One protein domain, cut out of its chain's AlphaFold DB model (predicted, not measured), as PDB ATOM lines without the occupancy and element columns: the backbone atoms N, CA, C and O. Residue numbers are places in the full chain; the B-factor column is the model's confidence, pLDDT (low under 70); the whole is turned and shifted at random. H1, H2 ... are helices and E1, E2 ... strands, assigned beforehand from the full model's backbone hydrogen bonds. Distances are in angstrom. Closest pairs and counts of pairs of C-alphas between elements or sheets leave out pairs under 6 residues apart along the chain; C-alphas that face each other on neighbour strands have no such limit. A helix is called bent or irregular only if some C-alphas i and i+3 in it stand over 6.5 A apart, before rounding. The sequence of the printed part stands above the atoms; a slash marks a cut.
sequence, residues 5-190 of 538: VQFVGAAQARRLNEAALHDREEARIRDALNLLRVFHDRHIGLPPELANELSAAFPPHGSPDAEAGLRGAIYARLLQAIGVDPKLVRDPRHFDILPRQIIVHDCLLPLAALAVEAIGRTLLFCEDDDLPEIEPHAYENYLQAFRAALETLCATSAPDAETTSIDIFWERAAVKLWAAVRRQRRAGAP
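This is residues 5 to 190 of the 538 residues of an uncharacterized protein of Stappia indica (UniProt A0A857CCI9). A small two-stranded sheet, E1 beside E2, sits toward one end of a slab of helices, with H1, H2 and H3 grouped next to it. From near the sheet H8 runs toward the other end, where H4 continues in much the same direction, and the long helices H7 and H9 lie side by side, opposite ways, H7 crossing H8 and H9 crossing the last part of H4; residues 158 to 165, of which 165 belongs to H9, stick out. The printed part has 186 residues, with nine named helices and two named strands in the order E1, H1, H2, H3, H4, H5, H6, H7, E2, H8, H9; the sheet, E1 next to E2, is parallel and the class is mostly helix. The whole is compact, with a radius of gyration of the C-alphas of 17.2 A and spans of 52 by 41 by 25 A.

E1 is residues 5 to 8, beginning at C-alpha 5 (25.929, -40.602, 13.029), and E2 is residues 121 to 125, 13.3 A long. H1 is residues 10 to 21, H2 residues 26 to 40 with 21.2 A, and H3 residues 48 to 57. H4 is residues 70 to 81, 16.3 A long, followed by two four-residue helices, H5 at residues 86 to 89 and H6 at residues 92 to 95. H7 is residues 100 to 119, 25.9 A long, with a kink of 33 degrees near residue 107. H8 is residues 136 to 154, 27.2 A long, from C-alpha 136 at (37.094, -28.050, 15.654). H9, the longest helix, is residues 165 to 187, 33.5 A long, ending at C-alpha 187 (0.589, -36.388, 47.660). H6 is irregular, with C-alphas 92 and 95 7.0 A apart, and H7 is only just irregular, with C-alphas 106 and 109 7.0 A apart.

E1 and E2 are parallel neighbours at 30 degrees, with N 8 and O 124 at 2.8 A and N 124 and O 6 at 2.9 A, within hydrogen-bond range. With H1 to H7 between them they form a strand-helix-strand unit, two parallel neighbour strands joined through helices. The closest C-alphas of H1 and E2, Ala 13 and Phe 125, are 5.7 A apart. Residues 16 to 21 of H1 touch H3, closest at the C-alphas of Ala 20 and Glu 49, 5.0 A. H2 touches H3 at a steep tilt of 65 degrees, opposite ways, closest at the C-alphas of Ala 32 and Asn 52, 4.9 A. Residues 111 to 119 of H7 touch residues 145 to 153 of H8 at a steep tilt of 66 degrees; the C-alphas of Ala 115 and Ala 149 are closest, 5.2 A. Residues 102 to 107 of H7 touch residues 173 to 177 of H9 at a shallow tilt of 6 degrees, opposite ways, closest at the C-alphas of Cys 107 and Ala 173, 5.8 A. The hub is H4, which touches H3, H5, H6, H8 and H9. It is about perpendicular to H9, at 87 degrees, with the C-alphas of Leu 78 and Ala 174 closest, 4.7 A. Residues 151 to 154 of H8 touch H4 at a shallow tilt of 30 degrees, the same way, closest at the C-alphas of Ile 74 and Cys 154, 6.0 A. H5 touches H4 closest at the C-alphas of Ala 76 and Val 89, 5.4 A, and H6 touches H9 closest at those of Phe 95 and Val 181, 6.3 A. Among the pairs that are apart are H1 and H7, and E1 and H8. Every O i to N i+4 pair is within hydrogen-bond range in H1, H2, H3, H4, H8 and H9, and 14 of 16 are in H7; H5 and H6 are too short for such a pair, and their single O i to N i+3 pair is within range in H5 but not in H6.

The C-alphas of Asp 85 and Asp 130 are the two farthest apart, 54.0 A. The printed part has no cut. The link from H3 to H4, residues 58 to 69, is long. Without residues 158 to 165, which stand free, the body spans 52 by 35 by 25 A. The mean pLDDT of the printed part is 83.9; it is under 70 at residues 60 to 68, 85 to 86, 88 to 92, 156 to 164 and 187 to 190.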
ATOM      1  N   VAL A   5      25.306 -40.356  11.726       93.25
ATOM      2  CA  VAL A   5      25.929 -40.602  13.029       93.25
ATOM      3  C   VAL A   5      27.437 -40.542  12.854       93.25
ATOM      4  O   VAL A   5      27.998 -41.323  12.087       93.25
ATOM      5  N   GLN A   6      28.086 -39.634  13.575       94.12
ATOM      6  CA  GLN A   6      29.540 -39.547  13.652       94.12
ATOM      7  C   GLN A   6      29.979 -39.805  15.092       94.12
ATOM      8  O   GLN A   6      29.326 -39.359  16.037       94.12
ATOM      9  N   PHE A   7      31.074 -40.540  15.259       92.88
ATOM     10  CA  PHE A   7      31.623 -40.867  16.571       92.88
ATOM     11  C   PHE A   7      32.835 -39.986  16.872       92.88
ATOM     12  O   PHE A   7      33.683 -39.790  16.005       92.88
ATOM     13  N   VAL A   8      32.910 -39.468  18.097       91.81
ATOM     14  CA  VAL A   8      34.037 -38.681  18.613       91.81
ATOM     15  C   VAL A   8      34.865 -39.573  19.527       91.81
ATOM     16  O   VAL A   8      34.323 -40.139  20.479       91.81
ATOM     17  N   GLY A   9      36.167 -39.683  19.256       91.31
ATOM     18  CA  GLY A   9      37.084 -40.478  20.074       91.31
ATOM     19  C   GLY A   9      37.284 -39.940  21.489       91.31
ATOM     20  O   GLY A   9      37.127 -38.742  21.758       91.31
ATOM     21  N   ALA A  10      37.666 -40.827  22.403       90.56
ATOM     22  CA  ALA A  10      37.706 -40.551  23.836       90.56
ATOM     23  C   ALA A  10      38.663 -39.422  24.222       90.56
ATOM     24  O   ALA A  10      38.319 -38.589  25.061       90.56
ATOM     25  N   ALA A  11      39.839 -39.340  23.595       90.81
ATOM     26  CA  ALA A  11      40.794 -38.262  23.845       90.81
ATOM     27  C   ALA A  11      40.212 -36.875  23.517       90.81
ATOM     28  O   ALA A  11      40.392 -35.917  24.273       90.81
ATOM     29  N   GLN A  12      39.481 -36.750  22.406       92.69
ATOM     30  CA  GLN A  12      38.825 -35.497  22.046       92.69
ATOM     31  C   GLN A  12      37.590 -35.235  22.914       92.69
ATOM     32  O   GLN A  12      37.416 -34.113  23.383       92.69
ATOM     33  N   ALA A  13      36.781 -36.258  23.199       91.00
ATOM     34  CA  ALA A  13      35.629 -36.148  24.090       91.00
ATOM     35  C   ALA A  13      36.023 -35.643  25.488       91.00
ATOM     36  O   ALA A  13      35.372 -34.747  26.021       91.00
ATOM     37  N   ARG A  14      37.125 -36.152  26.063       91.62
ATOM     38  CA  ARG A  14      37.666 -35.667  27.346       91.62
ATOM     39  C   ARG A  14      38.072 -34.202  27.269       91.62
ATOM     40  O   ARG A  14      37.638 -33.435  28.118       91.62
ATOM     41  N   ARG A  15      38.812 -33.794  26.229       92.56
ATOM     42  CA  ARG A  15      39.199 -32.384  26.027       92.56
ATOM     43  C   ARG A  15      37.985 -31.458  25.922       92.56
ATOM     44  O   ARG A  15      37.991 -30.386  26.516       92.56
ATOM     45  N   LEU A  16      36.950 -31.866  25.186       93.25
ATOM     46  CA  LEU A  16      35.715 -31.092  25.037       93.25
ATOM     47  C   LEU A  16      34.932 -31.015  26.356       93.25
ATOM     48  O   LEU A  16      34.491 -29.937  26.743       93.25
ATOM     49  N   ASN A  17      34.830 -32.127  27.089       91.25
ATOM     50  CA  ASN A  17      34.222 -32.151  28.420       91.25
ATOM     51  C   ASN A  17      34.983 -31.254  29.406       91.25
ATOM     52  O   ASN A  17      34.364 -30.468  30.114       91.25
ATOM     53  N   GLU A  18      36.313 -31.338  29.445       91.81
ATOM     54  CA  GLU A  18      37.164 -30.501  30.297       91.81
ATOM     55  C   GLU A  18      37.006 -29.017  29.956       91.81
ATOM     56  O   GLU A  18      36.819 -28.204  30.858       91.81
ATOM     57  N   ALA A  19      37.003 -28.664  28.666       91.75
ATOM     58  CA  ALA A  19      36.809 -27.288  28.219       91.75
ATOM     59  C   ALA A  19      35.421 -26.739  28.596       91.75
ATOM     60  O   ALA A  19      35.316 -25.614  29.085       91.75
ATOM     61  N   ALA A  20      34.361 -27.532  28.416       89.00
ATOM     62  CA  ALA A  20      32.987 -27.122  28.710       89.00
ATOM     63  C   ALA A  20      32.677 -27.043  30.217       89.00
ATOM     64  O   ALA A  20      31.803 -26.276  30.637       89.00
ATOM     65  N   LEU A  21      33.376 -27.841  31.031       88.00
ATOM     66  CA  LEU A  21      33.114 -28.018  32.464       88.00
ATOM     67  C   LEU A  21      34.184 -27.380  33.371       88.00
ATOM     68  O   LEU A  21      34.112 -27.539  34.591       88.00
ATOM     69  N   HIS A  22      35.144 -26.640  32.806       82.81
ATOM     70  CA  HIS A  22      36.208 -25.964  33.556       82.81
ATOM     71  C   HIS A  22      35.638 -24.971  34.593       82.81
ATOM     72  O   HIS A  22      34.675 -24.249  34.320       82.81
ATOM     73  N   ASP A  23      36.248 -24.920  35.785       75.31
ATOM     74  CA  ASP A  23      35.910 -23.998  36.890       75.31
ATOM     75  C   ASP A  23      34.475 -24.141  37.424       75.31
ATOM     76  O   ASP A  23      33.845 -23.172  37.866       75.31
ATOM     77  N   ARG A  24      33.927 -25.361  37.383       78.44
ATOM     78  CA  ARG A  24      32.599 -25.682  37.922       78.44
ATOM     79  C   ARG A  24      32.687 -26.505  39.201       78.44
ATOM     80  O   ARG A  24      33.634 -27.250  39.429       78.44
ATOM     81  N   GLU A  25      31.655 -26.380  40.028       84.12
ATOM     82  CA  GLU A  25      31.479 -27.213  41.219       84.12
ATOM     83  C   GLU A  25      31.417 -28.699  40.825       84.12
ATOM     84  O   GLU A  25      30.711 -29.059  39.879       84.12
ATOM     85  N   GLU A  26      32.091 -29.579  41.574       86.06
ATOM     86  CA  GLU A  26      32.155 -31.024  41.276       86.06
ATOM     87  C   GLU A  26      30.772 -31.671  41.097       86.06
ATOM     88  O   GLU A  26      30.592 -32.569  40.270       86.06
ATOM     89  N   ALA A  27      29.774 -31.204  41.855       83.31
ATOM     90  CA  ALA A  27      28.398 -31.673  41.743       83.31
ATOM     91  C   ALA A  27      27.800 -31.387  40.352       83.31
ATOM     92  O   ALA A  27      27.175 -32.269  39.763       83.31
ATOM     93  N   ARG A  28      28.061 -30.200  39.788       81.94
ATOM     94  CA  ARG A  28      27.583 -29.804  38.453       81.94
ATOM     95  C   ARG A  28      28.264 -30.597  37.351       81.94
ATOM     96  O   ARG A  28      27.597 -31.048  36.427       81.94
ATOM     97  N   ILE A  29      29.572 -30.826  37.482       88.00
ATOM     98  CA  ILE A  29      30.336 -31.663  36.547       88.00
ATOM     99  C   ILE A  29      29.715 -33.062  36.493       88.00
ATOM    100  O   ILE A  29      29.403 -33.571  35.417       88.00
ATOM    101  N   ARG A  30      29.455 -33.665  37.661       89.25
ATOM    102  CA  ARG A  30      28.813 -34.982  37.757       89.25
ATOM    103  C   ARG A  30      27.430 -34.997  37.108       89.25
ATOM    104  O   ARG A  30      27.078 -35.965  36.438       89.25
ATOM    105  N   ASP A  31      26.646 -33.943  37.296       87.81
ATOM    106  CA  ASP A  31      25.315 -33.832  36.705       87.81
ATOM    107  C   ASP A  31      25.331 -33.673  35.185       87.81
ATOM    108  O   ASP A  31      24.565 -34.359  34.504       87.81
ATOM    109  N   ALA A  32      26.214 -32.834  34.647       90.81
ATOM    110  CA  ALA A  32      26.390 -32.671  33.208       90.81
ATOM    111  C   ALA A  32      26.838 -33.986  32.549       90.81
ATOM    112  O   ALA A  32      26.239 -34.415  31.564       90.81
ATOM    113  N   LEU A  33      27.812 -34.688  33.143       91.12
ATOM    114  CA  LEU A  33      28.258 -36.004  32.668       91.12
ATOM    115  C   LEU A  33      27.136 -37.054  32.722       91.12
ATOM    116  O   LEU A  33      26.986 -37.860  31.803       91.12
ATOM    117  N   ASN A  34      26.299 -37.028  33.765       91.00
ATOM    118  CA  ASN A  34      25.127 -37.901  33.849       91.00
ATOM    119  C   ASN A  34      24.108 -37.607  32.738       91.00
ATOM    120  O   ASN A  34      23.534 -38.545  32.187       91.00
ATOM    121  N   LEU A  35      23.872 -36.331  32.403       92.19
ATOM    122  CA  LEU A  35      23.005 -35.954  31.284       92.19
ATOM    123  C   LEU A  35      23.582 -36.423  29.946       92.19
ATOM    124  O   LEU A  35      22.847 -37.035  29.176       92.19
ATOM    125  N   LEU A  36      24.882 -36.220  29.702       92.94
ATOM    126  CA  LEU A  36      25.556 -36.727  28.500       92.94
ATOM    127  C   LEU A  36      25.326 -38.228  28.328       92.94
ATOM    128  O   LEU A  36      24.844 -38.660  27.282       92.94
ATOM    129  N   ARG A  37      25.562 -39.014  29.386       91.38
ATOM    130  CA  ARG A  37      25.337 -40.466  29.359       91.38
ATOM    131  C   ARG A  37      23.892 -40.820  29.009       91.38
ATOM    132  O   ARG A  37      23.657 -41.604  28.100       91.38
ATOM    133  N   VAL A  38      22.918 -40.205  29.687       91.81
ATOM    134  CA  VAL A  38      21.486 -40.476  29.457       91.81
ATOM    135  C   VAL A  38      21.065 -40.178  28.013       91.81
ATOM    136  O   VAL A  38      20.221 -40.886  27.462       91.81
ATOM    137  N   PHE A  39      21.634 -39.143  27.392       94.38
ATOM    138  CA  PHE A  39      21.361 -38.794  25.998       94.38
ATOM    139  C   PHE A  39      22.072 -39.744  25.025       94.38
ATOM    140  O   PHE A  39      21.450 -40.206  24.064       94.38
ATOM    141  N   HIS A  40      23.318 -40.128  25.308       90.81
ATOM    142  CA  HIS A  40      24.072 -41.078  24.484       90.81
ATOM    143  C   HIS A  40      23.460 -42.475  24.488       90.81
ATOM    144  O   HIS A  40      23.365 -43.084  23.425       90.81
ATOM    145  N   ASP A  41      22.935 -42.941  25.625       88.88
ATOM    146  CA  ASP A  41      22.199 -44.210  25.726       88.88
ATOM    147  C   ASP A  41      20.961 -44.240  24.802       88.88
ATOM    148  O   ASP A  41      20.412 -45.298  24.487       88.88
ATOM    149  N   ARG A  42      20.493 -43.064  24.358       88.38
ATOM    150  CA  ARG A  42      19.398 -42.887  23.395       88.38
ATOM    151  C   ARG A  42      19.873 -42.478  22.001       88.38
ATOM    152  O   ARG A  42      19.034 -42.148  21.167       88.38
ATOM    153  N   HIS A  43      21.174 -42.563  21.731       92.75
ATOM    154  CA  HIS A  43      21.825 -42.169  20.478       92.75
ATOM    155  C   HIS A  43      21.644 -40.683  20.128       92.75
ATOM    156  O   HIS A  43      21.595 -40.313  18.955       92.75
ATOM    157  N   ILE A  44      21.555 -39.822  21.144       95.25
ATOM    158  CA  ILE A  44      21.447 -38.371  20.988       95.25
ATOM    159  C   ILE A  44      22.762 -37.747  21.448       95.25
ATOM    160  O   ILE A  44      23.093 -37.799  22.628       95.25
ATOM    161  N   GLY A  45      23.501 -37.150  20.521       94.62
ATOM    162  CA  GLY A  45      24.797 -36.525  20.765       94.62
ATOM    163  C   GLY A  45      24.692 -35.158  21.422       94.62
ATOM    164  O   GLY A  45      24.809 -34.144  20.748       94.62
ATOM    165  N   LEU A  46      24.426 -35.092  22.723       95.38
ATOM    166  CA  LEU A  46      24.305 -33.807  23.412       95.38
ATOM    167  C   LEU A  46      25.687 -33.127  23.519       95.38
ATOM    168  O   LEU A  46      26.589 -33.723  24.105       95.38
ATOM    169  N   PRO A  47      25.883 -31.892  23.014       95.56
ATOM    170  CA  PRO A  47      27.141 -31.175  23.216       95.56
ATOM    171  C   PRO A  47      27.431 -30.926  24.711       95.56
ATOM    172  O   PRO A  47      26.515 -30.514  25.435       95.56
ATOM    173  N   PRO A  48      28.672 -31.131  25.191       94.75
ATOM    174  CA  PRO A  48      29.074 -30.898  26.582       94.75
ATOM    175  C   PRO A  48      28.678 -29.531  27.160       94.75
ATOM    176  O   PRO A  48      28.236 -29.454  28.308       94.75
ATOM    177  N   GLU A  49      28.751 -28.456  26.374       93.06
ATOM    178  CA  GLU A  49      28.357 -27.107  26.797       93.06
ATOM    179  C   GLU A  49      26.850 -27.030  27.066       93.06
ATOM    180  O   GLU A  49      26.419 -26.450  28.063       93.06
ATOM    181  N   LEU A  50      26.035 -27.678  26.227       92.06
ATOM    182  CA  LEU A  50      24.587 -27.753  26.428       92.06
ATOM    183  C   LEU A  50      24.217 -28.683  27.586       92.06
ATOM    184  O   LEU A  50      23.265 -28.395  28.310       92.06
ATOM    185  N   ALA A  51      24.962 -29.766  27.813       92.44
ATOM    186  CA  ALA A  51      24.772 -30.611  28.991       92.44
ATOM    187  C   ALA A  51      25.035 -29.837  30.289       92.44
ATOM    188  O   ALA A  51      24.262 -29.949  31.243       92.44
ATOM    189  N   ASN A  52      26.076 -29.002  30.300       90.50
ATOM    190  CA  ASN A  52      26.363 -28.099  31.407       90.50
ATOM    191  C   ASN A  52      25.221 -27.091  31.623       90.50
ATOM    192  O   ASN A  52      24.696 -26.983  32.731       90.50
ATOM    193  N   GLU A  53      24.765 -26.416  30.564       89.25
ATOM    194  CA  GLU A  53      23.637 -25.477  30.640       89.25
ATOM    195  C   GLU A  53      22.349 -26.137  31.139       89.25
ATOM    196  O   GLU A  53      21.676 -25.594  32.015       89.25
ATOM    197  N   LEU A  54      22.015 -27.328  30.632       89.44
ATOM    198  CA  LEU A  54      20.850 -28.091  31.077       89.44
ATOM    199  C   LEU A  54      20.984 -28.535  32.537       89.44
ATOM    200  O   LEU A  54      19.995 -28.496  33.267       89.44
ATOM    201  N   SER A  55      22.185 -28.911  32.987       88.81
ATOM    202  CA  SER A  55      22.426 -29.278  34.387       88.81
ATOM    203  C   SER A  55      22.200 -28.098  35.339       88.81
ATOM    204  O   SER A  55      21.568 -28.264  36.380       88.81
ATOM    205  N   ALA A  56      22.627 -26.893  34.944       85.88
ATOM    206  CA  ALA A  56      22.420 -25.665  35.708       85.88
ATOM    207  C   ALA A  56      20.961 -25.186  35.654       85.88
ATOM    208  O   ALA A  56      20.427 -24.662  36.631       85.88
ATOM    209  N   ALA A  57      20.301 -25.375  34.510       84.12
ATOM    210  CA  ALA A  57      18.907 -25.007  34.323       84.12
ATOM    211  C   ALA A  57      17.961 -25.936  35.102       84.12
ATOM    212  O   ALA A  57      16.953 -25.477  35.636       84.12
ATOM    213  N   PHE A  58      18.285 -27.224  35.214       83.94
ATOM    214  CA  PHE A  58      17.476 -28.232  35.899       83.94
ATOM    215  C   PHE A  58      18.290 -28.925  37.005       83.94
ATOM    216  O   PHE A  58      18.616 -30.109  36.870       83.94
ATOM    217  N   PRO A  59      18.635 -28.226  38.103       78.81
ATOM    218  CA  PRO A  59      19.399 -28.833  39.186       78.81
ATOM    219  C   PRO A  59      18.585 -29.961  39.849       78.81
ATOM    220  O   PRO A  59      17.359 -29.864  39.938       78.81
ATOM    221  N   PRO A  60      19.227 -31.047  40.319       69.88
ATOM    222  CA  PRO A  60      18.520 -32.133  41.000       69.88
ATOM    223  C   PRO A  60      17.976 -31.692  42.367       69.88
ATOM    224  O   PRO A  60      16.947 -32.199  42.809       69.88
ATOM    225  N   HIS A  61      18.646 -30.728  43.010       66.38
ATOM    226  CA  HIS A  61      18.268 -30.126  44.284       66.38
ATOM    227  C   HIS A  61      18.580 -28.622  44.265       66.38
ATOM    228  O   HIS A  61      19.635 -28.223  43.779       66.38
ATOM    229  N   GLY A  62      17.695 -27.802  44.839       60.88
ATOM    230  CA  GLY A  62      17.913 -26.361  45.010       60.88
ATOM    231  C   GLY A  62      17.256 -25.468  43.953       60.88
ATOM    232  O   GLY A  62      16.534 -25.926  43.066       60.88
ATOM    233  N   SER A  63      17.472 -24.163  44.104       59.34
ATOM    234  CA  SER A  63      16.978 -23.135  43.187       59.34
ATOM    235  C   SER A  63      17.823 -23.123  41.909       59.34
ATOM    236  O   SER A  63      19.042 -23.242  42.012       59.34
ATOM    237  N   PRO A  64      17.234 -22.966  40.712       63.97
ATOM    238  CA  PRO A  64      18.028 -22.704  39.512       63.97
ATOM    239  C   PRO A  64      18.866 -21.438  39.651       63.97
ATOM    240  O   PRO A  64      18.392 -20.433  40.180       63.97
ATOM    241  N   ASP A  65      20.048 -21.459  39.046       62.62
ATOM    242  CA  ASP A  65      20.915 -20.282  38.956       62.62
ATOM    243  C   ASP A  65      20.484 -19.289  37.863       62.62
ATOM    244  O   ASP A  65      20.906 -18.135  37.876       62.62
ATOM    245  N   ALA A  66      19.654 -19.710  36.899       53.97
ATOM    246  CA  ALA A  66      19.294 -18.905  35.732       53.97
ATOM    247  C   ALA A  66      17.774 -18.830  35.520       53.97
ATOM    248  O   ALA A  66      17.128 -19.818  35.170       53.97
ATOM    249  N   GLU A  67      17.204 -17.629  35.663       54.00
ATOM    250  CA  GLU A  67      15.772 -17.376  35.439       54.00
ATOM    251  C   GLU A  67      15.385 -17.149  33.963       54.00
ATOM    252  O   GLU A  67      14.197 -17.130  33.655       54.00
ATOM    253  N   ALA A  68      16.336 -17.004  33.028       55.47
ATOM    254  CA  ALA A  68      16.042 -16.422  31.703       55.47
ATOM    255  C   ALA A  68      16.515 -17.217  30.464       55.47
ATOM    256  O   ALA A  68      16.487 -16.683  29.360       55.47
ATOM    257  N   GLY A  69      16.950 -18.474  30.610       78.06
ATOM    258  CA  GLY A  69      17.468 -19.271  29.486       78.06
ATOM    259  C   GLY A  69      16.481 -20.286  28.895       78.06
ATOM    260  O   GLY A  69      15.260 -20.115  28.902       78.06
ATOM    261  N   LEU A  70      17.037 -21.416  28.451       81.06
ATOM    262  CA  LEU A  70      16.318 -22.532  27.830       81.06
ATOM    263  C   LEU A  70      15.206 -23.117  28.719       81.06
ATOM    264  O   LEU A  70      14.131 -23.442  28.223       81.06
ATOM    265  N   ARG A  71      15.407 -23.198  30.041       86.00
ATOM    266  CA  ARG A  71      14.355 -23.657  30.967       86.00
ATOM    267  C   ARG A  71      13.121 -22.765  30.941       86.00
ATOM    268  O   ARG A  71      12.010 -23.287  30.886       86.00
ATOM    269  N   GLY A  72      13.309 -21.445  30.978       83.50
ATOM    270  CA  GLY A  72      12.206 -20.490  30.909       83.50
ATOM    271  C   GLY A  72      11.417 -20.663  29.613       83.50
ATOM    272  O   GLY A  72      10.191 -20.748  29.655       83.50
ATOM    273  N   ALA A  73      12.119 -20.826  28.487       85.44
ATOM    274  CA  ALA A  73      11.506 -21.084  27.186       85.44
ATOM    275  C   ALA A  73      10.710 -22.401  27.162       85.44
ATOM    276  O   ALA A  73       9.544 -22.402  26.773       85.44
ATOM    277  N   ILE A  74      11.295 -23.503  27.646       89.69
ATOM    278  CA  ILE A  74      10.636 -24.818  27.710       89.69
ATOM    279  C   ILE A  74       9.386 -24.756  28.589       89.69
ATOM    280  O   ILE A  74       8.313 -25.179  28.174       89.69
ATOM    281  N   TYR A  75       9.492 -24.212  29.800       88.75
ATOM    282  CA  TYR A  75       8.356 -24.132  30.716       88.75
ATOM    283  C   TYR A  75       7.258 -23.202  30.209       88.75
ATOM    284  O   TYR A  75       6.082 -23.558  30.288       88.75
ATOM    285  N   ALA A  76       7.619 -22.045  29.647       84.81
ATOM    286  CA  ALA A  76       6.655 -21.161  29.008       84.81
ATOM    287  C   ALA A  76       5.930 -21.888  27.869       84.81
ATOM    288  O   ALA A  76       4.703 -21.834  27.795       84.81
ATOM    289  N   ARG A  77       6.666 -22.635  27.037       87.12
ATOM    290  CA  ARG A  77       6.096 -23.401  25.927       87.12
ATOM    291  C   ARG A  77       5.168 -24.518  26.404       87.12
ATOM    292  O   ARG A  77       4.078 -24.667  25.857       87.12
ATOM    293  N   LEU A  78       5.536 -25.236  27.468       88.94
ATOM    294  CA  LEU A  78       4.670 -26.235  28.101       88.94
ATOM    295  C   LEU A  78       3.372 -25.596  28.619       88.94
ATOM    296  O   LEU A  78       2.291 -26.094  28.326       88.94
ATOM    297  N   LEU A  79       3.447 -24.474  29.344       85.25
ATOM    298  CA  LEU A  79       2.259 -23.788  29.876       85.25
ATOM    299  C   LEU A  79       1.359 -23.220  28.772       85.25
ATOM    300  O   LEU A  79       0.132 -23.277  28.889       85.25
ATOM    301  N   GLN A  80       1.952 -22.704  27.694       82.94
ATOM    302  CA  GLN A  80       1.220 -22.263  26.508       82.94
ATOM    303  C   GLN A  80       0.477 -23.427  25.845       82.94
ATOM    304  O   GLN A  80      -0.699 -23.279  25.515       82.94
ATOM    305  N   ALA A  81       1.123 -24.589  25.700       82.19
ATOM    306  CA  ALA A  81       0.540 -25.754  25.033       82.19
ATOM    307  C   ALA A  81      -0.729 -26.282  25.728       82.19
ATOM    308  O   ALA A  81      -1.639 -26.768  25.066       82.19
ATOM    309  N   ILE A  82      -0.841 -26.135  27.053       76.56
ATOM    310  CA  ILE A  82      -2.051 -26.508  27.814       76.56
ATOM    311  C   ILE A  82      -3.029 -25.345  28.050       76.56
ATOM    312  O   ILE A  82      -3.985 -25.492  28.820       76.56
ATOM    313  N   GLY A  83      -2.818 -24.192  27.404       73.44
ATOM    314  CA  GLY A  83      -3.721 -23.040  27.479       73.44
ATOM    315  C   GLY A  83      -3.910 -22.521  28.907       73.44
ATOM    316  O   GLY A  83      -5.035 -22.275  29.356       73.44
ATOM    317  N   VAL A  84      -2.828 -22.456  29.684       71.81
ATOM    318  CA  VAL A  84      -2.856 -21.900  31.044       71.81
ATOM    319  C   VAL A  84      -2.884 -20.365  30.974       71.81
ATOM    320  O   VAL A  84      -2.419 -19.776  30.000       71.81
ATOM    321  N   ASP A  85      -3.473 -19.714  31.987       69.06
ATOM    322  CA  ASP A  85      -3.561 -18.248  32.080       69.06
ATOM    323  C   ASP A  85      -2.184 -17.602  31.801       69.06
ATOM    324  O   ASP A  85      -1.194 -18.003  32.426       69.06
ATOM    325  N   PRO A  86      -2.098 -16.587  30.917       68.19
ATOM    326  CA  PRO A  86      -0.865 -15.844  30.651       68.19
ATOM    327  C   PRO A  86      -0.130 -15.348  31.903       68.19
ATOM    328  O   PRO A  86       1.082 -15.147  31.860       68.19
ATOM    329  N   LYS A  87      -0.824 -15.146  33.029       70.88
ATOM    330  CA  LYS A  87      -0.204 -14.794  34.316       70.88
ATOM    331  C   LYS A  87       0.625 -15.928  34.911       70.88
ATOM    332  O   LYS A  87       1.687 -15.659  35.453       70.88
ATOM    333  N   LEU A  88       0.170 -17.171  34.788       67.81
ATOM    334  CA  LEU A  88       0.909 -18.354  35.244       67.81
ATOM    335  C   LEU A  88       2.071 -18.668  34.291       67.81
ATOM    336  O   LEU A  88       3.104 -19.144  34.734       67.81
ATOM    337  N   VAL A  89       1.960 -18.318  33.002       66.50
ATOM    338  CA  VAL A  89       3.093 -18.382  32.052       66.50
ATOM    339  C   VAL A  89       4.261 -17.491  32.505       66.50
ATOM    340  O   VAL A  89       5.413 -17.800  32.215       66.50
ATOM    341  N   ARG A  90       3.985 -16.408  33.250       65.31
ATOM    342  CA  ARG A  90       5.016 -15.519  33.814       65.31
ATOM    343  C   ARG A  90       5.722 -16.096  35.043       65.31
ATOM    344  O   ARG A  90       6.802 -15.612  35.360       65.31
ATOM    345  N   ASP A  91       5.148 -17.103  35.704       69.94
ATOM    346  CA  ASP A  91       5.800 -17.856  36.781       69.94
ATOM    347  C   ASP A  91       5.978 -19.330  36.368       69.94
ATOM    348  O   ASP A  91       5.193 -20.210  36.735       69.94
ATOM    349  N   PRO A  92       7.020 -19.635  35.578       67.44
ATOM    350  CA  PRO A  92       7.216 -20.965  35.016       67.44
ATOM    351  C   PRO A  92       7.617 -22.020  36.066       67.44
ATOM    352  O   PRO A  92       7.706 -23.204  35.742       67.44
ATOM    353  N   ARG A  93       7.814 -21.640  37.337       75.56
ATOM    354  CA  ARG A  93       8.311 -22.508  38.420       75.56
ATOM    355  C   ARG A  93       7.333 -23.605  38.850       75.56
ATOM    356  O   ARG A  93       7.626 -24.412  39.729       75.56
ATOM    357  N   HIS A  94       6.157 -23.689  38.233       79.12
ATOM    358  CA  HIS A  94       5.170 -24.722  38.538       79.12
ATOM    359  C   HIS A  94       5.673 -26.156  38.334       79.12
ATOM    360  O   HIS A  94       5.184 -27.053  39.026       79.12
ATOM    361  N   PHE A  95       6.623 -26.363  37.420       84.88
ATOM    362  CA  PHE A  95       7.223 -27.668  37.143       84.88
ATOM    363  C   PHE A  95       8.415 -28.002  38.052       84.88
ATOM    364  O   PHE A  95       8.859 -29.142  38.049       84.88
ATOM    365  N   ASP A  96       8.884 -27.068  38.885       84.62
ATOM    366  CA  ASP A  96      10.055 -27.259  39.766       84.62
ATOM    367  C   ASP A  96       9.821 -28.292  40.857       84.62
ATOM    368  O   ASP A  96      10.756 -28.847  41.423       84.62
ATOM    369  N   ILE A  97       8.550 -28.553  41.154       83.12
ATOM    370  CA  ILE A  97       8.156 -29.593  42.094       83.12
ATOM    371  C   ILE A  97       8.425 -31.003  41.540       83.12
ATOM    372  O   ILE A  97       8.355 -31.977  42.288       83.12
ATOM    373  N   LEU A  98       8.678 -31.131  40.232       84.50
ATOM    374  CA  LEU A  98       8.932 -32.412  39.591       84.50
ATOM    375  C   LEU A  98      10.398 -32.832  39.734       84.50
ATOM    376  O   LEU A  98      11.294 -32.010  39.537       84.50
ATOM    377  N   PRO A  99      10.665 -34.129  39.959       84.38
ATOM    378  CA  PRO A  99      12.007 -34.677  39.824       84.38
ATOM    379  C   PRO A  99      12.590 -34.411  38.429       84.38
ATOM    380  O   PRO A  99      11.924 -34.645  37.412       84.38
ATOM    381  N   ARG A 100      13.865 -33.999  38.373       86.44
ATOM    382  CA  ARG A 100      14.598 -33.729  37.121       86.44
ATOM    383  C   ARG A 100      14.456 -34.858  36.105       86.44
ATOM    384  O   ARG A 100      14.310 -34.602  34.915       86.44
ATOM    385  N   GLN A 101      14.501 -36.104  36.567       86.19
ATOM    386  CA  GLN A 101      14.460 -37.293  35.719       86.19
ATOM    387  C   GLN A 101      13.194 -37.327  34.854       86.19
ATOM    388  O   GLN A 101      13.272 -37.701  33.688       86.19
ATOM    389  N   ILE A 102      12.053 -36.876  35.384       87.00
ATOM    390  CA  ILE A 102      10.790 -36.824  34.634       87.00
ATOM    391  C   ILE A 102      10.894 -35.789  33.514       87.00
ATOM    392  O   ILE A 102      10.568 -36.081  32.369       87.00
ATOM    393  N   ILE A 103      11.418 -34.598  33.813       89.75
ATOM    394  CA  ILE A 103      11.605 -33.536  32.813       89.75
ATOM    395  C   ILE A 103      12.587 -33.991  31.723       89.75
ATOM    396  O   ILE A 103      12.338 -33.787  30.534       89.75
ATOM    397  N   VAL A 104      13.680 -34.652  32.111       90.50
ATOM    398  CA  VAL A 104      14.668 -35.192  31.171       90.50
ATOM    399  C   VAL A 104      14.038 -36.239  30.253       90.50
ATOM    400  O   VAL A 104      14.179 -36.134  29.037       90.50
ATOM    401  N   HIS A 105      13.321 -37.218  30.806       87.94
ATOM    402  CA  HIS A 105      12.771 -38.328  30.028       87.94
ATOM    403  C   HIS A 105      11.548 -37.957  29.188       87.94
ATOM    404  O   HIS A 105      11.473 -38.363  28.029       87.94
ATOM    405  N   ASP A 106      10.607 -37.193  29.737       87.25
ATOM    406  CA  ASP A 106       9.343 -36.892  29.060       87.25
ATOM    407  C   ASP A 106       9.391 -35.621  28.202       87.25
ATOM    408  O   ASP A 106       8.488 -35.412  27.388       87.25
ATOM    409  N   CYS A 107      10.426 -34.783  28.348       92.06
ATOM    410  CA  CYS A 107      10.552 -33.533  27.597       92.06
ATOM    411  C   CYS A 107      11.917 -33.364  26.918       92.06
ATOM    412  O   CYS A 107      11.962 -33.281  25.693       92.06
ATOM    413  N   LEU A 108      13.026 -33.317  27.667       93.25
ATOM    414  CA  LEU A 108      14.323 -32.911  27.096       93.25
ATOM    415  C   LEU A 108      14.890 -33.926  26.097       93.25
ATOM    416  O   LEU A 108      15.366 -33.523  25.040       93.25
ATOM    417  N   LEU A 109      14.816 -35.225  26.399       93.25
ATOM    418  CA  LEU A 109      15.289 -36.281  25.501       93.25
ATOM    419  C   LEU A 109      14.521 -36.282  24.166       93.25
ATOM    420  O   LEU A 109      15.168 -36.185  23.123       93.25
ATOM    421  N   PRO A 110      13.172 -36.335  24.143       92.19
ATOM    422  CA  PRO A 110      12.438 -36.234  22.884       92.19
ATOM    423  C   PRO A 110      12.682 -34.913  22.144       92.19
ATOM    424  O   PRO A 110      12.791 -34.922  20.922       92.19
ATOM    425  N   LEU A 111      12.796 -33.788  22.860       93.31
ATOM    426  CA  LEU A 111      13.068 -32.484  22.252       93.31
ATOM    427  C   LEU A 111      14.437 -32.461  21.555       93.31
ATOM    428  O   LEU A 111      14.559 -31.972  20.435       93.31
ATOM    429  N   ALA A 112      15.455 -33.041  22.184       94.19
ATOM    430  CA  ALA A 112      16.781 -33.173  21.598       94.19
ATOM    431  C   ALA A 112      16.820 -34.165  20.430       94.19
ATOM    432  O   ALA A 112      17.525 -33.923  19.454       94.19
ATOM    433  N   ALA A 113      16.028 -35.239  20.475       93.00
ATOM    434  CA  ALA A 113      15.865 -36.136  19.332       93.00
ATOM    435  C   ALA A 113      15.266 -35.400  18.121       93.00
ATOM    436  O   ALA A 113      15.748 -35.566  17.003       93.00
ATOM    437  N   LEU A 114      14.263 -34.542  18.347       91.44
ATOM    438  CA  LEU A 114      13.682 -33.690  17.303       91.44
ATOM    439  C   LEU A 114      14.698 -32.671  16.768       91.44
ATOM    440  O   LEU A 114      14.738 -32.432  15.564       91.44
ATOM    441  N   ALA A 115      15.549 -32.109  17.632       93.38
ATOM    442  CA  ALA A 115      16.638 -31.233  17.203       93.38
ATOM    443  C   ALA A 115      17.638 -31.985  16.310       93.38
ATOM    444  O   ALA A 115      17.952 -31.519  15.220       93.38
ATOM    445  N   VAL A 116      18.076 -33.181  16.714       94.81
ATOM    446  CA  VAL A 116      18.955 -34.043  15.906       94.81
ATOM    447  C   VAL A 116      18.325 -34.392  14.558       94.81
ATOM    448  O   VAL A 116      19.004 -34.330  13.533       94.81
ATOM    449  N   GLU A 117      17.031 -34.722  14.532       91.94
ATOM    450  CA  GLU A 117      16.326 -34.997  13.279       91.94
ATOM    451  C   GLU A 117      16.274 -33.760  12.375       91.94
ATOM    452  O   GLU A 117      16.515 -33.885  11.176       91.94
ATOM    453  N   ALA A 118      16.034 -32.570  12.932       90.56
ATOM    454  CA  ALA A 118      16.022 -31.320  12.173       90.56
ATOM    455  C   ALA A 118      17.404 -30.964  11.595       90.56
ATOM    456  O   ALA A 118      17.494 -30.468  10.474       90.56
ATOM    457  N   ILE A 119      18.480 -31.236  12.339       95.25
ATOM    458  CA  ILE A 119      19.863 -30.994  11.898       95.25
ATOM    459  C   ILE A 119      20.308 -32.059  10.880       95.25
ATOM    460  O   ILE A 119      21.146 -31.787  10.023       95.25
ATOM    461  N   GLY A 120      19.777 -33.282  10.980       94.94
ATOM    462  CA  GLY A 120      20.136 -34.415  10.126       94.94
ATOM    463  C   GLY A 120      21.457 -35.101  10.482       94.94
ATOM    464  O   GLY A 120      21.875 -36.000   9.757       94.94
ATOM    465  N   ARG A 121      22.102 -34.724  11.594       95.00
ATOM    466  CA  ARG A 121      23.345 -35.339  12.093       95.00
ATOM    467  C   ARG A 121      23.412 -35.372  13.619       95.00
ATOM    468  O   ARG A 121      22.796 -34.543  14.285       95.00
ATOM    469  N   THR A 122      24.201 -36.295  14.166       96.12
ATOM    470  CA  THR A 122      24.489 -36.422  15.602       96.12
ATOM    471  C   THR A 122      25.946 -36.805  15.854       96.12
ATOM    472  O   THR A 122      26.505 -37.615  15.113       96.12
ATOM    473  N   LEU A 123      26.548 -36.239  16.906       95.62
ATOM    474  CA  LEU A 123      27.914 -36.552  17.342       95.62
ATOM    475  C   LEU A 123      27.875 -37.368  18.637       95.62
ATOM    476  O   LEU A 123      27.527 -36.839  19.687       95.62
ATOM    477  N   LEU A 124      28.208 -38.655  18.578       92.75
ATOM    478  CA  LEU A 124      28.243 -39.520  19.760       92.75
ATOM    479  C   LEU A 124      29.658 -39.566  20.327       92.75
ATOM    480  O   LEU A 124      30.588 -39.976  19.637       92.75
ATOM    481  N   PHE A 125      29.823 -39.155  21.582       89.62
ATOM    482  CA  PHE A 125      31.128 -39.152  22.234       89.62
ATOM    483  C   PHE A 125      31.377 -40.504  22.898       89.62
ATOM    484  O   PHE A 125      30.627 -40.914  23.789       89.62
ATOM    485  N   CYS A 126      32.414 -41.188  22.428       87.12
ATOM    486  CA  CYS A 126      32.730 -42.563  22.780       87.12
ATOM    487  C   CYS A 126      33.909 -42.649  23.748       87.12
ATOM    488  O   CYS A 126      34.701 -41.721  23.889       87.12
ATOM    489  N   GLU A 127      34.042 -43.815  24.379       85.19
ATOM    490  CA  GLU A 127      35.193 -44.168  25.220       85.19
ATOM    491  C   GLU A 127      36.334 -44.836  24.431       85.19
ATOM    492  O   GLU A 127      37.372 -45.143  25.009       85.19
ATOM    493  N   ASP A 128      36.167 -45.010  23.118       87.19
ATOM    494  CA  ASP A 128      37.163 -45.606  22.227       87.19
ATOM    495  C   ASP A 128      38.207 -44.567  21.774       87.19
ATOM    496  O   ASP A 128      37.857 -43.479  21.300       87.19
ATOM    497  N   ASP A 129      39.486 -44.901  21.944       83.50
ATOM    498  CA  ASP A 129      40.633 -44.064  21.583       83.50
ATOM    499  C   ASP A 129      40.990 -44.169  20.083       83.50
ATOM    500  O   ASP A 129      41.624 -43.257  19.554       83.50
ATOM    501  N   ASP A 130      40.537 -45.215  19.375       86.19
ATOM    502  CA  ASP A 130      40.886 -45.485  17.966       86.19
ATOM    503  C   ASP A 130      39.958 -44.779  16.950       86.19
ATOM    504  O   ASP A 130      39.987 -45.048  15.744       86.19
ATOM    505  N   LEU A 131      39.116 -43.858  17.421       89.00
ATOM    506  CA  LEU A 131      38.168 -43.116  16.591       89.00
ATOM    507  C   LEU A 131      38.757 -41.798  16.060       89.00
ATOM    508  O   LEU A 131      39.541 -41.140  16.745       89.00
ATOM    509  N   PRO A 132      38.349 -41.367  14.851       82.00
ATOM    510  CA  PRO A 132      38.855 -40.141  14.250       82.00
ATOM    511  C   PRO A 132      38.461 -38.903  15.062       82.00
ATOM    512  O   PRO A 132      37.349 -38.801  15.584       82.00
ATOM    513  N   GLU A 133      39.372 -37.930  15.123       87.69
ATOM    514  CA  GLU A 133      39.049 -36.608  15.651       87.69
ATOM    515  C   GLU A 133      38.146 -35.853  14.671       87.69
ATOM    516  O   GLU A 133      38.355 -35.861  13.456       87.69
ATOM    517  N   ILE A 134      37.148 -35.164  15.212       91.69
ATOM    518  CA  ILE A 134      36.307 -34.235  14.465       91.69
ATOM    519  C   ILE A 134      37.017 -32.886  14.387       91.69
ATOM    520  O   ILE A 134      37.563 -32.396  15.375       91.69
ATOM    521  N   GLU A 135      36.990 -32.244  13.223       93.38
ATOM    522  CA  GLU A 135      37.574 -30.913  13.079       93.38
ATOM    523  C   GLU A 135      36.902 -29.904  14.034       93.38
ATOM    524  O   GLU A 135      35.670 -29.874  14.119       93.38
ATOM    525  N   PRO A 136      37.661 -29.016  14.707       91.81
ATOM    526  CA  PRO A 136      37.094 -28.050  15.654       91.81
ATOM    527  C   PRO A 136      35.963 -27.199  15.061       91.81
ATOM    528  O   PRO A 136      34.959 -26.944  15.718       91.81
ATOM    529  N   HIS A 137      36.090 -26.807  13.790       93.31
ATOM    530  CA  HIS A 137      35.050 -26.046  13.101       93.31
ATOM    531  C   HIS A 137      33.781 -26.879  12.848       93.31
ATOM    532  O   HIS A 137      32.671 -26.360  12.945       93.31
ATOM    533  N   ALA A 138      33.918 -28.177  12.567       93.38
ATOM    534  CA  ALA A 138      32.780 -29.074  12.389       93.38
ATOM    535  C   ALA A 138      32.013 -29.296  13.702       93.38
ATOM    536  O   ALA A 138      30.778 -29.311  13.680       93.38
ATOM    537  N   TYR A 139      32.736 -29.402  14.824       95.50
ATOM    538  CA  TYR A 139      32.159 -29.449  16.169       95.50
ATOM    539  C   TYR A 139      31.421 -28.153  16.522       95.50
ATOM    540  O   TYR A 139      30.250 -28.205  16.891       95.50
ATOM    541  N   GLU A 140      32.048 -26.989  16.326       95.50
ATOM    542  CA  GLU A 140      31.411 -25.696  16.608       95.50
ATOM    543  C   GLU A 140      30.134 -25.516  15.771       95.50
ATOM    544  O   GLU A 140      29.074 -25.164  16.286       95.50
ATOM    545  N   ASN A 141      30.188 -25.869  14.483       95.88
ATOM    546  CA  ASN A 141      29.011 -25.854  13.617       95.88
ATOM    547  C   ASN A 141      27.909 -26.803  14.117       95.88
ATOM    548  O   ASN A 141      26.727 -26.544  13.889       95.88
ATOM    549  N   TYR A 142      28.264 -27.931  14.738       96.38
ATOM    550  CA  TYR A 142      27.291 -28.850  15.332       96.38
ATOM    551  C   TYR A 142      26.645 -28.251  16.578       96.38
ATOM    552  O   TYR A 142      25.418 -28.211  16.646       96.38
ATOM    553  N   LEU A 143      27.447 -27.720  17.504       96.00
ATOM    554  CA  LEU A 143      26.977 -27.046  18.714       96.00
ATOM    555  C   LEU A 143      26.001 -25.906  18.381       96.00
ATOM    556  O   LEU A 143      24.897 -25.858  18.928       96.00
ATOM    557  N   GLN A 144      26.370 -25.029  17.443       96.06
ATOM    558  CA  GLN A 144      25.527 -23.903  17.031       96.06
ATOM    559  C   GLN A 144      24.238 -24.365  16.345       96.06
ATOM    560  O   GLN A 144      23.159 -23.870  16.666       96.06
ATOM    561  N   ALA A 145      24.319 -25.352  15.444       96.00
ATOM    562  CA  ALA A 145      23.133 -25.910  14.794       96.00
ATOM    563  C   ALA A 145      22.183 -26.569  15.805       96.00
ATOM    564  O   ALA A 145      20.968 -26.413  15.699       96.00
ATOM    565  N   PHE A 146      22.727 -27.266  16.805       95.94
ATOM    566  CA  PHE A 146      21.942 -27.900  17.858       95.94
ATOM    567  C   PHE A 146      21.222 -26.879  18.732       95.94
ATOM    568  O   PHE A 146      20.020 -27.008  18.968       95.94
ATOM    569  N   ARG A 147      21.932 -25.832  19.163       94.06
ATOM    570  CA  ARG A 147      21.343 -24.730  19.928       94.06
ATOM    571  C   ARG A 147      20.240 -24.030  19.138       94.06
ATOM    572  O   ARG A 147      19.124 -23.916  19.638       94.06
ATOM    573  N   ALA A 148      20.520 -23.645  17.894       92.88
ATOM    574  CA  ALA A 148      19.547 -22.984  17.031       92.88
ATOM    575  C   ALA A 148      18.305 -23.859  16.785       92.88
ATOM    576  O   ALA A 148      17.182 -23.353  16.791       92.88
ATOM    577  N   ALA A 149      18.479 -25.175  16.620       92.81
ATOM    578  CA  ALA A 149      17.367 -26.112  16.487       92.81
ATOM    579  C   ALA A 149      16.517 -26.170  17.766       92.81
ATOM    580  O   ALA A 149      15.298 -26.041  17.685       92.81
ATOM    581  N   LEU A 150      17.130 -26.293  18.949       91.69
ATOM    582  CA  LEU A 150      16.402 -26.269  20.225       91.69
ATOM    583  C   LEU A 150      15.639 -24.957  20.439       91.69
ATOM    584  O   LEU A 150      14.471 -24.986  20.824       91.69
ATOM    585  N   GLU A 151      16.280 -23.819  20.176       90.62
ATOM    586  CA  GLU A 151      15.661 -22.496  20.286       90.62
ATOM    587  C   GLU A 151      14.474 -22.360  19.329       90.62
ATOM    588  O   GLU A 151      13.402 -21.919  19.740       90.62
ATOM    589  N   THR A 152      14.621 -22.829  18.087       89.62
ATOM    590  CA  THR A 152      13.539 -22.854  17.091       89.62
ATOM    591  C   THR A 152      12.375 -23.735  17.546       89.62
ATOM    592  O   THR A 152      11.222 -23.333  17.425       89.62
ATOM    593  N   LEU A 153      12.648 -24.913  18.116       89.50
ATOM    594  CA  LEU A 153      11.609 -25.818  18.621       89.50
ATOM    595  C   LEU A 153      10.888 -25.258  19.858       89.50
ATOM    596  O   LEU A 153       9.718 -25.580  20.082       89.50
ATOM    597  N   CYS A 154      11.568 -24.429  20.657       88.31
ATOM    598  CA  CYS A 154      10.988 -23.735  21.811       88.31
ATOM    599  C   CYS A 154      10.290 -22.417  21.441       88.31
ATOM    600  O   CYS A 154       9.488 -21.914  22.234       88.31
ATOM    601  N   ALA A 155      10.581 -21.845  20.269       83.81
ATOM    602  CA  ALA A 155       9.955 -20.618  19.803       83.81
ATOM    603  C   ALA A 155       8.437 -20.807  19.641       83.81
ATOM    604  O   ALA A 155       7.937 -21.882  19.306       83.81
ATOM    605  N   THR A 156       7.677 -19.749  19.929       65.06
ATOM    606  CA  THR A 156       6.211 -19.820  19.903       65.06
ATOM    607  C   THR A 156       5.738 -19.797  18.450       65.06
ATOM    608  O   THR A 156       5.990 -18.818  17.748       65.06
ATOM    609  N   SER A 157       5.035 -20.839  17.998       59.88
ATOM    610  CA  SER A 157       4.320 -20.811  16.717       59.88
ATOM    611  C   SER A 157       3.309 -19.658  16.721       59.88
ATOM    612  O   SER A 157       2.630 -19.438  17.729       59.88
ATOM    613  N   ALA A 158       3.192 -18.916  15.616       54.50
ATOM    614  CA  ALA A 158       2.152 -17.897  15.486       54.50
ATOM    615  C   ALA A 158       0.765 -18.530  15.745       54.50
ATOM    616  O   ALA A 158       0.538 -19.657  15.304       54.50
ATOM    617  N   PRO A 159      -0.168 -17.836  16.425       53.34
ATOM    618  CA  PRO A 159      -1.478 -18.390  16.797       53.34
ATOM    619  C   PRO A 159      -2.333 -18.871  15.607       53.34
ATOM    620  O   PRO A 159      -3.272 -19.640  15.810       53.34
ATOM    621  N   ASP A 160      -1.975 -18.463  14.386       51.62
ATOM    622  CA  ASP A 160      -2.658 -18.811  13.136       51.62
ATOM    623  C   ASP A 160      -1.893 -19.828  12.266       51.62
ATOM    624  O   ASP A 160      -2.367 -20.192  11.191       51.62
ATOM    625  N   ALA A 161      -0.716 -20.298  12.698       55.84
ATOM    626  CA  ALA A 161       0.029 -21.316  11.963       55.84
ATOM    627  C   ALA A 161      -0.681 -22.677  12.058       55.84
ATOM    628  O   ALA A 161      -1.215 -23.047  13.107       55.84
ATOM    629  N   GLU A 162      -0.698 -23.435  10.957       58.25
ATOM    630  CA  GLU A 162      -1.196 -24.811  10.973       58.25
ATOM    631  C   GLU A 162      -0.479 -25.621  12.057       58.25
ATOM    632  O   GLU A 162       0.742 -25.562  12.179       58.25
ATOM    633  N   THR A 163      -1.249 -26.384  12.839       61.09
ATOM    634  CA  THR A 163      -0.730 -27.242  13.907       61.09
ATOM    635  C   THR A 163       0.338 -28.176  13.348       61.09
ATOM    636  O   THR A 163       0.047 -29.081  12.561       61.09
ATOM    637  N   THR A 164       1.573 -27.957  13.772       69.94
ATOM    638  CA  THR A 164       2.743 -28.718  13.343       69.94
ATOM    639  C   THR A 164       2.935 -29.959  14.221       69.94
ATOM    640  O   THR A 164       2.361 -30.083  15.305       69.94
ATOM    641  N   SER A 165       3.769 -30.908  13.785       71.50
ATOM    642  CA  SER A 165       4.140 -32.074  14.605       71.50
ATOM    643  C   SER A 165       4.787 -31.677  15.940       71.50
ATOM    644  O   SER A 165       4.624 -32.389  16.934       71.50
ATOM    645  N   ILE A 166       5.473 -30.530  15.982       82.44
ATOM    646  CA  ILE A 166       6.097 -30.005  17.198       82.44
ATOM    647  C   ILE A 166       5.061 -29.474  18.200       82.44
ATOM    648  O   ILE A 166       5.249 -29.638  19.403       82.44
ATOM    649  N   ASP A 167       3.930 -28.929  17.743       80.62
ATOM    650  CA  ASP A 167       2.852 -28.496  18.644       80.62
ATOM    651  C   ASP A 167       2.257 -29.694  19.407       80.62
ATOM    652  O   ASP A 167       2.101 -29.640  20.625       80.62
ATOM    653  N   ILE A 168       2.051 -30.827  18.724       76.81
ATOM    654  CA  ILE A 168       1.561 -32.073  19.344       76.81
ATOM    655  C   ILE A 168       2.560 -32.604  20.381       76.81
ATOM    656  O   ILE A 168       2.164 -33.104  21.438       76.81
ATOM    657  N   PHE A 169       3.863 -32.509  20.095       86.00
ATOM    658  CA  PHE A 169       4.890 -32.852  21.076       86.00
ATOM    659  C   PHE A 169       4.726 -32.014  22.350       86.00
ATOM    660  O   PHE A 169       4.680 -32.588  23.442       86.00
ATOM    661  N   TRP A 170       4.596 -30.692  22.211       88.56
ATOM    662  CA  TRP A 170       4.462 -29.783  23.346       88.56
ATOM    663  C   TRP A 170       3.182 -30.024  24.139       88.56
ATOM    664  O   TRP A 170       3.244 -30.094  25.365       88.56
ATOM    665  N   GLU A 171       2.047 -30.229  23.471       84.00
ATOM    666  CA  GLU A 171       0.776 -30.590  24.111       84.00
ATOM    667  C   GLU A 171       0.925 -31.877  24.930       84.00
ATOM    668  O   GLU A 171       0.570 -31.926  26.108       84.00
ATOM    669  N   ARG A 172       1.529 -32.913  24.336       82.88
ATOM    670  CA  ARG A 172       1.757 -34.199  24.998       82.88
ATOM    671  C   ARG A 172       2.664 -34.069  26.216       82.88
ATOM    672  O   ARG A 172       2.320 -34.585  27.281       82.88
ATOM    673  N   ALA A 173       3.809 -33.410  26.065       87.56
ATOM    674  CA  ALA A 173       4.758 -33.206  27.152       87.56
ATOM    675  C   ALA A 173       4.127 -32.374  28.280       87.56
ATOM    676  O   ALA A 173       4.209 -32.748  29.449       87.56
ATOM    677  N   ALA A 174       3.415 -31.299  27.938       87.38
ATOM    678  CA  ALA A 174       2.764 -30.425  28.904       87.38
ATOM    679  C   ALA A 174       1.673 -31.143  29.700       87.38
ATOM    680  O   ALA A 174       1.633 -31.035  30.923       87.38
ATOM    681  N   VAL A 175       0.826 -31.926  29.031       82.50
ATOM    682  CA  VAL A 175      -0.226 -32.725  29.670       82.50
ATOM    683  C   VAL A 175       0.372 -33.765  30.617       82.50
ATOM    684  O   VAL A 175      -0.082 -33.870  31.760       82.50
ATOM    685  N   LYS A 176       1.420 -34.484  30.188       83.06
ATOM    686  CA  LYS A 176       2.151 -35.443  31.034       83.06
ATOM    687  C   LYS A 176       2.721 -34.772  32.284       83.06
ATOM    688  O   LYS A 176       2.432 -35.193  33.405       83.06
ATOM    689  N   LEU A 177       3.504 -33.712  32.102       86.94
ATOM    690  CA  LEU A 177       4.184 -33.027  33.200       86.94
ATOM    691  C   LEU A 177       3.189 -32.341  34.142       86.94
ATOM    692  O   LEU A 177       3.339 -32.416  35.359       86.94
ATOM    693  N   TRP A 178       2.117 -31.743  33.620       84.31
ATOM    694  CA  TRP A 178       1.079 -31.127  34.449       84.31
ATOM    695  C   TRP A 178       0.326 -32.153  35.305       84.31
ATOM    696  O   TRP A 178       0.003 -31.874  36.464       84.31
ATOM    697  N   ALA A 179       0.092 -33.363  34.778       77.69
ATOM    698  CA  ALA A 179      -0.460 -34.473  35.556       77.69
ATOM    699  C   ALA A 179       0.431 -34.797  36.764       77.69
ATOM    700  O   ALA A 179      -0.059 -34.902  37.893       77.69
ATOM    701  N   ALA A 180       1.744 -34.890  36.534       80.38
ATOM    702  CA  ALA A 180       2.723 -35.146  37.583       80.38
ATOM    703  C   ALA A 180       2.758 -34.017  38.627       80.38
ATOM    704  O   ALA A 180       2.761 -34.299  39.825       80.38
ATOM    705  N   VAL A 181       2.670 -32.748  38.203       82.69
ATOM    706  CA  VAL A 181       2.645 -31.591  39.120       82.69
ATOM    707  C   VAL A 181       1.437 -31.674  40.047       82.69
ATOM    708  O   VAL A 181       1.570 -31.537  41.265       82.69
ATOM    709  N   ARG A 182       0.242 -31.929  39.496       77.81
ATOM    710  CA  ARG A 182      -0.984 -32.063  40.300       77.81
ATOM    711  C   ARG A 182      -0.882 -33.217  41.291       77.81
ATOM    712  O   ARG A 182      -1.346 -33.076  42.422       77.81
ATOM    713  N   ARG A 183      -0.274 -34.336  40.889       71.62
ATOM    714  CA  ARG A 183      -0.056 -35.489  41.768       71.62
ATOM    715  C   ARG A 183       0.864 -35.134  42.924       71.62
ATOM    716  O   ARG A 183       0.493 -35.384  44.065       71.62
ATOM    717  N   GLN A 184       2.012 -34.520  42.652       77.06
ATOM    718  CA  GLN A 184       2.961 -34.192  43.711       77.06
ATOM    719  C   GLN A 184       2.377 -33.185  44.710       77.06
ATOM    720  O   GLN A 184       2.534 -33.351  45.916       77.06
ATOM    721  N   ARG A 185       1.601 -32.205  44.224       79.38
ATOM    722  CA  ARG A 185       0.870 -31.263  45.088       79.38
ATOM    723  C   ARG A 185      -0.181 -31.945  45.970       79.38
ATOM    724  O   ARG A 185      -0.387 -31.505  47.093       79.38
ATOM    725  N   ARG A 186      -0.846 -32.996  45.478       72.81
ATOM    726  CA  ARG A 186      -1.839 -33.768  46.250       72.81
ATOM    727  C   ARG A 186      -1.199 -34.750  47.231       72.81
ATOM    728  O   ARG A 186      -1.744 -34.954  48.305       72.81
ATOM    729  N   ALA A 187      -0.078 -35.365  46.856       69.69
ATOM    730  CA  ALA A 187       0.589 -36.388  47.660       69.69
ATOM    731  C   ALA A 187       1.287 -35.816  48.905       69.69
ATOM    732  O   ALA A 187       1.541 -36.562  49.843       69.69
ATOM    733  N   GLY A 188       1.603 -34.516  48.928       58.88
ATOM    734  CA  GLY A 188       2.142 -33.828  50.108       58.88
ATOM    735  C   GLY A 188       3.554 -34.255  50.545       58.88
ATOM    736  O   GLY A 188       4.092 -33.652  51.468       58.88
ATOM    737  N   ALA A 189       4.172 -35.240  49.885       54.47
ATOM    738  CA  ALA A 189       5.503 -35.765  50.187       54.47
ATOM    739  C   ALA A 189       6.363 -35.907  48.911       54.47
ATOM    740  O   ALA A 189       5.814 -36.153  47.829       54.47
ATOM    741  N   PRO A 190       7.700 -35.747  49.014       54.47
ATOM    742  CA  PRO A 190       8.615 -35.947  47.895       54.47
ATOM    743  C   PRO A 190       8.583 -37.406  47.426       54.47
ATOM    744  O   PRO A 190       8.685 -38.343  48.215       54.47
TER     745      PRO A 190